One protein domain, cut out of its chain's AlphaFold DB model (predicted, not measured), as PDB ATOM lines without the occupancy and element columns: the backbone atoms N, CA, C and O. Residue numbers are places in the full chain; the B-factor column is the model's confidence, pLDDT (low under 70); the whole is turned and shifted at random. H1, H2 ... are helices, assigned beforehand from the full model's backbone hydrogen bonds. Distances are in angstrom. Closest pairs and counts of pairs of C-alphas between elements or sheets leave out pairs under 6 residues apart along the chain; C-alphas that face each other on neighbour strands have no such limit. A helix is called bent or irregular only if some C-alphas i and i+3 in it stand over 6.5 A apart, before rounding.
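AT A GLANCE: This is residues 76 to 148 of the 148 residues of an uncharacterized protein of Portunus trituberculatus (UniProt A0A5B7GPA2). A long helix, H1, ends in a tight turn, and a shorter helix, H2, folds back beside it with a gap between them, as a loose U with unequal arms. The far part of H1, residues 76 to 99, sticks out alone, and so does the last part of H2 with the final residue, 141 to 148. The printed part has 73 residues with two named helices, H1 then H2, and no named strand; its class is all helix, the residues in named elements being helical. It is extended, with a radius of gyration of the C-alphas of 18.9 A, and is a rod spanning 67 by 21 by 9 A.

IN THESE COORDINATES: H1 is residues 76 to 118, 61.9 A from first to last C-alpha, beginning at C-alpha 76 at (57.236, -59.945, -30.367). H2 is residues 123 to 147, 37.6 A long in the same measure, from C-alpha 123 at (32.755, -9.288, -2.537) to C-alpha 147 at (44.939, -34.928, -27.242).

HOW THE PARTS SIT: H1 and H2 meet only through their link: the C-alphas of the two within 8 A of each other are under 6 residues apart along the chain. Beyond that they are near each other, with 13 pairs of C-alphas within 10 A. The N-to-C direction of H1 is (-0.41, 0.70, 0.59) and that of H2 is (0.23, -0.71, -0.67). Neither helix is bent. In H1 every O i to N i+4 pair is within hydrogen-bond range; in H2 19 of 21 are.

THE WHOLE: The C-alphas of Ser 76 and Asn 121, the two farthest apart, are 66.6 A from each other. The printed part has no cut and ends at residue 148, the chain's last. The link from H1 to H2, 4 residues, is tight. Without the stretches that stand free, the body has 41 residues and spans 32 by 18 by 6 A. The mean pLDDT of the printed part is 71.0; residues 76 to 80, 114 to 130, 139 to 141 and 143 to 148 are under 70.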
ATOM      1  N   SER A  76      57.860 -59.973 -31.699       52.84
ATOM      2  CA  SER A  76      57.236 -59.945 -30.367       52.84
ATOM      3  C   SER A  76      57.700 -58.769 -29.503       52.84
ATOM      4  O   SER A  76      56.960 -58.355 -28.614       52.84
ATOM      5  N   ASN A  77      58.878 -58.194 -29.775       56.03
ATOM      6  CA  ASN A  77      59.404 -57.062 -29.003       56.03
ATOM      7  C   ASN A  77      58.704 -55.744 -29.372       56.03
ATOM      8  O   ASN A  77      58.547 -54.867 -28.528       56.03
ATOM      9  N   GLY A  78      58.229 -55.605 -30.615       57.69
ATOM     10  CA  GLY A  78      57.451 -54.433 -31.035       57.69
ATOM     11  C   GLY A  78      56.069 -54.380 -30.373       57.69
ATOM     12  O   GLY A  78      55.635 -53.323 -29.915       57.69
ATOM     13  N   ALA A  79      55.403 -55.533 -30.260       61.16
ATOM     14  CA  ALA A  79      54.130 -55.649 -29.550       61.16
ATOM     15  C   ALA A  79      54.300 -55.470 -28.031       61.16
ATOM     16  O   ALA A  79      53.468 -54.811 -27.405       61.16
ATOM     17  N   SER A  80      55.390 -55.990 -27.445       69.06
ATOM     18  CA  SER A  80      55.679 -55.772 -26.023       69.06
ATOM     19  C   SER A  80      55.960 -54.295 -25.733       69.06
ATOM     20  O   SER A  80      55.361 -53.751 -24.809       69.06
ATOM     21  N   PHE A  81      56.745 -53.612 -26.574       74.19
ATOM     22  CA  PHE A  81      57.027 -52.181 -26.434       74.19
ATOM     23  C   PHE A  81      55.760 -51.326 -26.534       74.19
ATOM     24  O   PHE A  81      55.546 -50.447 -25.703       74.19
ATOM     25  N   ALA A  82      54.880 -51.603 -27.501       71.38
ATOM     26  CA  ALA A  82      53.612 -50.889 -27.630       71.38
ATOM     27  C   ALA A  82      52.696 -51.114 -26.412       71.38
ATOM     28  O   ALA A  82      52.084 -50.166 -25.918       71.38
ATOM     29  N   SER A  83      52.634 -52.346 -25.891       74.44
ATOM     30  CA  SER A  83      51.850 -52.664 -24.691       74.44
ATOM     31  C   SER A  83      52.409 -52.003 -23.425       74.44
ATOM     32  O   SER A  83      51.647 -51.502 -22.597       74.44
ATOM     33  N   GLU A  84      53.735 -51.919 -23.304       80.38
ATOM     34  CA  GLU A  84      54.412 -51.260 -22.191       80.38
ATOM     35  C   GLU A  84      54.244 -49.737 -22.262       80.38
ATOM     36  O   GLU A  84      53.923 -49.097 -21.258       80.38
ATOM     37  N   LEU A  85      54.379 -49.157 -23.457       83.88
ATOM     38  CA  LEU A  85      54.162 -47.735 -23.704       83.88
ATOM     39  C   LEU A  85      52.712 -47.334 -23.399       83.88
ATOM     40  O   LEU A  85      52.482 -46.346 -22.702       83.88
ATOM     41  N   TYR A  86      51.736 -48.129 -23.846       84.81
ATOM     42  CA  TYR A  86      50.323 -47.915 -23.530       84.81
ATOM     43  C   TYR A  86      50.048 -48.034 -22.023       84.81
ATOM     44  O   TYR A  86      49.330 -47.209 -21.457       84.81
ATOM     45  N   GLY A  87      50.670 -49.008 -21.348       87.81
ATOM     46  CA  GLY A  87      50.591 -49.158 -19.895       87.81
ATOM     47  C   GLY A  87      51.112 -47.928 -19.146       87.81
ATOM     48  O   GLY A  87      50.431 -47.409 -18.259       87.81
ATOM     49  N   ARG A  88      52.278 -47.403 -19.543       80.38
ATOM     50  CA  ARG A  88      52.856 -46.173 -18.972       80.38
ATOM     51  C   ARG A  88      51.971 -44.953 -19.224       80.38
ATOM     52  O   ARG A  88      51.748 -44.166 -18.307       80.38
ATOM     53  N   MET A  89      51.420 -44.827 -20.429       84.69
ATOM     54  CA  MET A  89      50.536 -43.716 -20.782       84.69
ATOM     55  C   MET A  89      49.228 -43.754 -19.983       84.69
ATOM     56  O   MET A  89      48.786 -42.726 -19.477       84.69
ATOM     57  N   LYS A  90      48.650 -44.941 -19.770       84.00
ATOM     58  CA  LYS A  90      47.455 -45.106 -18.932       84.00
ATOM     59  C   LYS A  90      47.718 -44.731 -17.473       84.00
ATOM     60  O   LYS A  90      46.904 -44.028 -16.881       84.00
ATOM     61  N   MET A  91      48.856 -45.143 -16.908       81.50
ATOM     62  CA  MET A  91      49.242 -44.754 -15.544       81.50
ATOM     63  C   MET A  91      49.411 -43.236 -15.408       81.50
ATOM     64  O   MET A  91      48.948 -42.656 -14.429       81.50
ATOM     65  N   PHE A  92      50.007 -42.584 -16.409       84.25
ATOM     66  CA  PHE A  92      50.148 -41.129 -16.445       84.25
ATOM     67  C   PHE A  92      48.794 -40.405 -16.513       84.25
ATOM     68  O   PHE A  92      48.566 -39.456 -15.767       84.25
ATOM     69  N   ILE A  93      47.863 -40.885 -17.342       79.69
ATOM     70  CA  ILE A  93      46.506 -40.324 -17.437       79.69
ATOM     71  C   ILE A  93      45.754 -40.491 -16.112       79.69
ATOM     72  O   ILE A  93      45.146 -39.539 -15.627       79.69
ATOM     73  N   SER A  94      45.820 -41.670 -15.488       80.06
ATOM     74  CA  SER A  94      45.197 -41.904 -14.180       80.06
ATOM     75  C   SER A  94      45.799 -41.024 -13.081       80.06
ATOM     76  O   SER A  94      45.068 -40.516 -12.234       80.06
ATOM     77  N   PHE A  95      47.113 -40.787 -13.112       82.38
ATOM     78  CA  PHE A  95      47.776 -39.842 -12.214       82.38
ATOM     79  C   PHE A  95      47.278 -38.408 -12.436       82.38
ATOM     80  O   PHE A  95      46.893 -37.745 -11.478       82.38
ATOM     81  N   LEU A  96      47.200 -37.941 -13.686       80.75
ATOM     82  CA  LEU A  96      46.651 -36.618 -14.006       80.75
ATOM     83  C   LEU A  96      45.202 -36.460 -13.530       80.75
ATOM     84  O   LEU A  96      44.846 -35.417 -12.985       80.75
ATOM     85  N   GLN A  97      44.378 -37.498 -13.684       77.56
ATOM     86  CA  GLN A  97      43.002 -37.507 -13.182       77.56
ATOM     87  C   GLN A  97      42.946 -37.421 -11.652       77.56
ATOM     88  O   GLN A  97      42.161 -36.640 -11.116       77.56
ATOM     89  N   LEU A  98      43.799 -38.172 -10.948       84.81
ATOM     90  CA  LEU A  98      43.900 -38.108  -9.489       84.81
ATOM     91  C   LEU A  98      44.302 -36.702  -9.022       84.81
ATOM     92  O   LEU A  98      43.683 -36.158  -8.110       84.81
ATOM     93  N   PHE A  99      45.291 -36.092  -9.676       74.06
ATOM     94  CA  PHE A  99      45.725 -34.730  -9.372       74.06
ATOM     95  C   PHE A  99      44.618 -33.713  -9.652       74.06
ATOM     96  O   PHE A  99      44.351 -32.868  -8.806       74.06
ATOM     97  N   SER A 100      43.916 -33.825 -10.779       78.62
ATOM     98  CA  SER A 100      42.785 -32.949 -11.100       78.62
ATOM     99  C   SER A 100      41.663 -33.045 -10.059       78.62
ATOM    100  O   SER A 100      41.148 -32.017  -9.623       78.62
ATOM    101  N   SER A 101      41.325 -34.253  -9.597       76.69
ATOM    102  CA  SER A 101      40.335 -34.451  -8.529       76.69
ATOM    103  C   SER A 101      40.799 -33.879  -7.187       76.69
ATOM    104  O   SER A 101      39.989 -33.327  -6.439       76.69
ATOM    105  N   LEU A 102      42.090 -34.010  -6.869       81.62
ATOM    106  CA  LEU A 102      42.673 -33.464  -5.647       81.62
ATOM    107  C   LEU A 102      42.633 -31.932  -5.658       81.62
ATOM    108  O   LEU A 102      42.160 -31.337  -4.692       81.62
ATOM    109  N   PHE A 103      43.051 -31.304  -6.761       79.12
ATOM    110  CA  PHE A 103      42.970 -29.853  -6.930       79.12
ATOM    111  C   PHE A 103      41.527 -29.358  -6.874       79.12
ATOM    112  O   PHE A 103      41.257 -28.424  -6.137       79.12
ATOM    113  N   CYS A 104      40.581 -30.050  -7.516       80.56
ATOM    114  CA  CYS A 104      39.158 -29.713  -7.418       80.56
ATOM    115  C   CYS A 104      38.653 -29.729  -5.962       80.56
ATOM    116  O   CYS A 104      37.917 -28.844  -5.537       80.56
ATOM    117  N   THR A 105      39.089 -30.708  -5.163       74.94
ATOM    118  CA  THR A 105      38.703 -30.792  -3.746       74.94
ATOM    119  C   THR A 105      39.307 -29.644  -2.932       74.94
ATOM    120  O   THR A 105      38.621 -29.058  -2.096       74.94
ATOM    121  N   ILE A 106      40.574 -29.299  -3.186       77.56
ATOM    122  CA  ILE A 106      41.249 -28.165  -2.541       77.56
ATOM    123  C   ILE A 106      40.585 -26.847  -2.947       77.56
ATOM    124  O   ILE A 106      40.334 -26.026  -2.073       77.56
ATOM    125  N   ASP A 107      40.234 -26.670  -4.221       75.69
ATOM    126  CA  ASP A 107      39.554 -25.477  -4.733       75.69
ATOM    127  C   ASP A 107      38.183 -25.296  -4.077       75.69
ATOM    128  O   ASP A 107      37.843 -24.190  -3.670       75.69
ATOM    129  N   VAL A 108      37.409 -26.375  -3.898       71.75
ATOM    130  CA  VAL A 108      36.118 -26.324  -3.191       71.75
ATOM    131  C   VAL A 108      36.308 -26.001  -1.710       71.75
ATOM    132  O   VAL A 108      35.582 -25.167  -1.178       71.75
ATOM    133  N   LEU A 109      37.279 -26.617  -1.029       73.19
ATOM    134  CA  LEU A 109      37.555 -26.319   0.381       73.19
ATOM    135  C   LEU A 109      38.060 -24.887   0.573       73.19
ATOM    136  O   LEU A 109      37.646 -24.216   1.514       73.19
ATOM    137  N   PHE A 110      38.915 -24.408  -0.328       77.12
ATOM    138  CA  PHE A 110      39.403 -23.037  -0.335       77.12
ATOM    139  C   PHE A 110      38.274 -22.060  -0.648       77.12
ATOM    140  O   PHE A 110      38.169 -21.035   0.010       77.12
ATOM    141  N   LEU A 111      37.379 -22.399  -1.574       73.56
ATOM    142  CA  LEU A 111      36.183 -21.618  -1.850       73.56
ATOM    143  C   LEU A 111      35.245 -21.568  -0.638       73.56
ATOM    144  O   LEU A 111      34.735 -20.501  -0.320       73.56
ATOM    145  N   CYS A 112      35.041 -22.682   0.067       70.75
ATOM    146  CA  CYS A 112      34.274 -22.716   1.312       70.75
ATOM    147  C   CYS A 112      34.937 -21.875   2.412       70.75
ATOM    148  O   CYS A 112      34.247 -21.130   3.099       70.75
ATOM    149  N   PHE A 113      36.263 -21.948   2.553       71.56
ATOM    150  CA  PHE A 113      37.032 -21.135   3.498       71.56
ATOM    151  C   PHE A 113      36.982 -19.645   3.150       71.56
ATOM    152  O   PHE A 113      36.790 -18.809   4.029       71.56
ATOM    153  N   LEU A 114      37.101 -19.307   1.864       68.50
ATOM    154  CA  LEU A 114      36.884 -17.955   1.381       68.50
ATOM    155  C   LEU A 114      35.456 -17.527   1.693       68.50
ATOM    156  O   LEU A 114      35.295 -16.452   2.234       68.50
ATOM    157  N   LEU A 115      34.428 -18.339   1.428       66.38
ATOM    158  CA  LEU A 115      33.029 -18.008   1.735       66.38
ATOM    159  C   LEU A 115      32.793 -17.760   3.232       66.38
ATOM    160  O   LEU A 115      32.090 -16.812   3.575       66.38
ATOM    161  N   ASP A 116      33.435 -18.540   4.101       68.94
ATOM    162  CA  ASP A 116      33.413 -18.363   5.557       68.94
ATOM    163  C   ASP A 116      34.112 -17.055   5.991       68.94
ATOM    164  O   ASP A 116      33.589 -16.284   6.801       68.94
ATOM    165  N   LEU A 117      35.239 -16.711   5.359       61.38
ATOM    166  CA  LEU A 117      35.890 -15.402   5.508       61.38
ATOM    167  C   LEU A 117      35.055 -14.256   4.904       61.38
ATOM    168  O   LEU A 117      35.043 -13.147   5.433       61.38
ATOM    169  N   LEU A 118      34.325 -14.502   3.818       54.19
ATOM    170  CA  LEU A 118      33.541 -13.526   3.053       54.19
ATOM    171  C   LEU A 118      32.253 -13.111   3.748       54.19
ATOM    172  O   LEU A 118      31.790 -11.989   3.527       54.19
ATOM    173  N   THR A 119      31.729 -13.942   4.653       63.16
ATOM    174  CA  THR A 119      30.707 -13.519   5.621       63.16
ATOM    175  C   THR A 119      31.141 -12.297   6.443       63.16
ATOM    176  O   THR A 119      30.291 -11.637   7.034       63.16
ATOM    177  N   SER A 120      32.431 -11.931   6.428       56.75
ATOM    178  CA  SER A 120      32.981 -10.769   7.134       56.75
ATOM    179  C   SER A 120      33.372  -9.556   6.261       56.75
ATOM    180  O   SER A 120      34.067  -8.679   6.767       56.75
ATOM    181  N   ASN A 121      32.822  -9.425   5.038       61.75
ATOM    182  CA  ASN A 121      33.028  -8.349   4.032       61.75
ATOM    183  C   ASN A 121      34.220  -8.605   3.087       61.75
ATOM    184  O   ASN A 121      35.331  -8.535   3.571       61.75
ATOM    185  N   TYR A 122      34.012  -8.852   1.775       61.31
ATOM    186  CA  TYR A 122      34.900  -8.495   0.624       61.31
ATOM    187  C   TYR A 122      34.439  -9.174  -0.698       61.31
ATOM    188  O   TYR A 122      35.025 -10.142  -1.168       61.31
ATOM    189  N   VAL A 123      33.386  -8.661  -1.344       64.62
ATOM    190  CA  VAL A 123      32.755  -9.288  -2.537       64.62
ATOM    191  C   VAL A 123      33.612  -9.226  -3.820       64.62
ATOM    192  O   VAL A 123      33.483 -10.077  -4.696       64.62
ATOM    193  N   GLU A 124      34.515  -8.253  -3.947       62.16
ATOM    194  CA  GLU A 124      35.227  -7.974  -5.207       62.16
ATOM    195  C   GLU A 124      36.351  -8.980  -5.523       62.16
ATOM    196  O   GLU A 124      36.524  -9.381  -6.675       62.16
ATOM    197  N   GLY A 125      37.051  -9.485  -4.501       65.44
ATOM    198  CA  GLY A 125      38.078 -10.521  -4.674       65.44
ATOM    199  C   GLY A 125      37.511 -11.871  -5.131       65.44
ATOM    200  O   GLY A 125      38.194 -12.632  -5.814       65.44
ATOM    201  N   ILE A 126      36.236 -12.139  -4.819       64.44
ATOM    202  CA  ILE A 126      35.524 -13.365  -5.205       64.44
ATOM    203  C   ILE A 126      35.412 -13.466  -6.722       64.44
ATOM    204  O   ILE A 126      35.738 -14.495  -7.307       64.44
ATOM    205  N   ALA A 127      34.930 -12.402  -7.362       63.22
ATOM    206  CA  ALA A 127      34.650 -12.411  -8.791       63.22
ATOM    207  C   ALA A 127      35.932 -12.619  -9.610       63.22
ATOM    208  O   ALA A 127      35.919 -13.346 -10.603       63.22
ATOM    209  N   LEU A 128      37.043 -12.036  -9.149       66.88
ATOM    210  CA  LEU A 128      38.367 -12.235  -9.733       66.88
ATOM    211  C   LEU A 128      38.860 -13.679  -9.558       66.88
ATOM    212  O   LEU A 128      39.233 -14.305 -10.546       66.88
ATOM    213  N   PHE A 129      38.763 -14.251  -8.352       68.12
ATOM    214  CA  PHE A 129      39.177 -15.639  -8.103       68.12
ATOM    215  C   PHE A 129      38.358 -16.657  -8.915       68.12
ATOM    216  O   PHE A 129      38.922 -17.529  -9.574       68.12
ATOM    217  N   PHE A 130      37.028 -16.522  -8.942       68.19
ATOM    218  CA  PHE A 130      36.166 -17.395  -9.749       68.19
ATOM    219  C   PHE A 130      36.419 -17.257 -11.250       68.19
ATOM    220  O   PHE A 130      36.356 -18.258 -11.966       68.19
ATOM    221  N   SER A 131      36.702 -16.043 -11.728       70.19
ATOM    222  CA  SER A 131      37.095 -15.816 -13.119       70.19
ATOM    223  C   SER A 131      38.364 -16.606 -13.439       70.19
ATOM    224  O   SER A 131      38.366 -17.397 -14.381       70.19
ATOM    225  N   ASP A 132      39.411 -16.473 -12.625       70.75
ATOM    226  CA  ASP A 132      40.696 -17.134 -12.868       70.75
ATOM    227  C   ASP A 132      40.587 -18.667 -12.805       70.75
ATOM    228  O   ASP A 132      41.088 -19.362 -13.695       70.75
ATOM    229  N   CYS A 133      39.849 -19.207 -11.829       76.31
ATOM    230  CA  CYS A 133      39.575 -20.644 -11.736       76.31
ATOM    231  C   CYS A 133      38.782 -21.169 -12.942       76.31
ATOM    232  O   CYS A 133      39.101 -22.234 -13.478       76.31
ATOM    233  N   PHE A 134      37.768 -20.429 -13.406       77.56
ATOM    234  CA  PHE A 134      36.984 -20.805 -14.584       77.56
ATOM    235  C   PHE A 134      37.861 -20.879 -15.838       77.56
ATOM    236  O   PHE A 134      37.806 -21.866 -16.577       77.56
ATOM    237  N   TRP A 135      38.710 -19.871 -16.059       72.75
ATOM    238  CA  TRP A 135      39.635 -19.849 -17.192       72.75
ATOM    239  C   TRP A 135      40.658 -20.985 -17.127       72.75
ATOM    240  O   TRP A 135      40.921 -21.632 -18.145       72.75
ATOM    241  N   PHE A 136      41.188 -21.281 -15.938       75.94
ATOM    242  CA  PHE A 136      42.108 -22.396 -15.740       75.94
ATOM    243  C   PHE A 136      41.447 -23.741 -16.067       75.94
ATOM    244  O   PHE A 136      41.967 -24.502 -16.888       75.94
ATOM    245  N   TYR A 137      40.260 -24.016 -15.523       74.31
ATOM    246  CA  TYR A 137      39.544 -25.267 -15.784       74.31
ATOM    247  C   TYR A 137      39.161 -25.422 -17.263       74.31
ATOM    248  O   TYR A 137      39.343 -26.488 -17.856       74.31
ATOM    249  N   TYR A 138      38.710 -24.337 -17.898       75.94
ATOM    250  CA  TYR A 138      38.411 -24.325 -19.328       75.94
ATOM    251  C   TYR A 138      39.650 -24.655 -20.175       75.94
ATOM    252  O   TYR A 138      39.554 -25.421 -21.137       75.94
ATOM    253  N   SER A 139      40.831 -24.159 -19.790       64.31
ATOM    254  CA  SER A 139      42.083 -24.464 -20.492       64.31
ATOM    255  C   SER A 139      42.457 -25.952 -20.425       64.31
ATOM    256  O   SER A 139      42.875 -26.520 -21.435       64.31
ATOM    257  N   ILE A 140      42.213 -26.618 -19.289       68.00
ATOM    258  CA  ILE A 140      42.438 -28.063 -19.124       68.00
ATOM    259  C   ILE A 140      41.491 -28.869 -20.015       68.00
ATOM    260  O   ILE A 140      41.928 -29.826 -20.660       68.00
ATOM    261  N   ILE A 141      40.209 -28.491 -20.079       66.38
ATOM    262  CA  ILE A 141      39.215 -29.171 -20.925       66.38
ATOM    263  C   ILE A 141      39.604 -29.059 -22.399       66.38
ATOM    264  O   ILE A 141      39.613 -30.065 -23.111       66.38
ATOM    265  N   VAL A 142      39.942 -27.852 -22.859       70.69
ATOM    266  CA  VAL A 142      40.335 -27.615 -24.253       70.69
ATOM    267  C   VAL A 142      41.601 -28.399 -24.596       70.69
ATOM    268  O   VAL A 142      41.631 -29.089 -25.614       70.69
ATOM    269  N   PHE A 143      42.612 -28.367 -23.726       65.81
ATOM    270  CA  PHE A 143      43.858 -29.103 -23.940       65.81
ATOM    271  C   PHE A 143      43.630 -30.621 -23.977       65.81
ATOM    272  O   PHE A 143      44.101 -31.305 -24.885       65.81
ATOM    273  N   SER A 144      42.832 -31.150 -23.049       57.25
ATOM    274  CA  SER A 144      42.491 -32.578 -22.996       57.25
ATOM    275  C   SER A 144      41.694 -33.026 -24.227       57.25
ATOM    276  O   SER A 144      41.921 -34.117 -24.741       57.25
ATOM    277  N   SER A 145      40.810 -32.167 -24.745       60.41
ATOM    278  CA  SER A 145      40.035 -32.434 -25.966       60.41
ATOM    279  C   SER A 145      40.898 -32.460 -27.231       60.41
ATOM    280  O   SER A 145      40.498 -33.067 -28.213       60.41
ATOM    281  N   SER A 146      42.065 -31.806 -27.224       55.72
ATOM    282  CA  SER A 146      42.998 -31.784 -28.362       55.72
ATOM    283  C   SER A 146      43.987 -32.957 -28.407       55.72
ATOM    284  O   SER A 146      44.667 -33.135 -29.414       55.72
ATOM    285  N   LEU A 147      44.084 -33.737 -27.325       57.56
ATOM    286  CA  LEU A 147      44.939 -34.928 -27.242       57.56
ATOM    287  C   LEU A 147      44.216 -36.230 -27.629       57.56
ATOM    288  O   LEU A 147      44.888 -37.235 -27.862       57.56
ATOM    289  N   ASN A 148      42.880 -36.211 -27.667       44.88
ATOM    290  CA  ASN A 148      42.028 -37.298 -28.168       44.88
ATOM    291  C   ASN A 148      41.775 -37.143 -29.669       44.88
ATOM    292  O   ASN A 148      41.704 -38.190 -30.349       44.88
TER     293      ASN A 148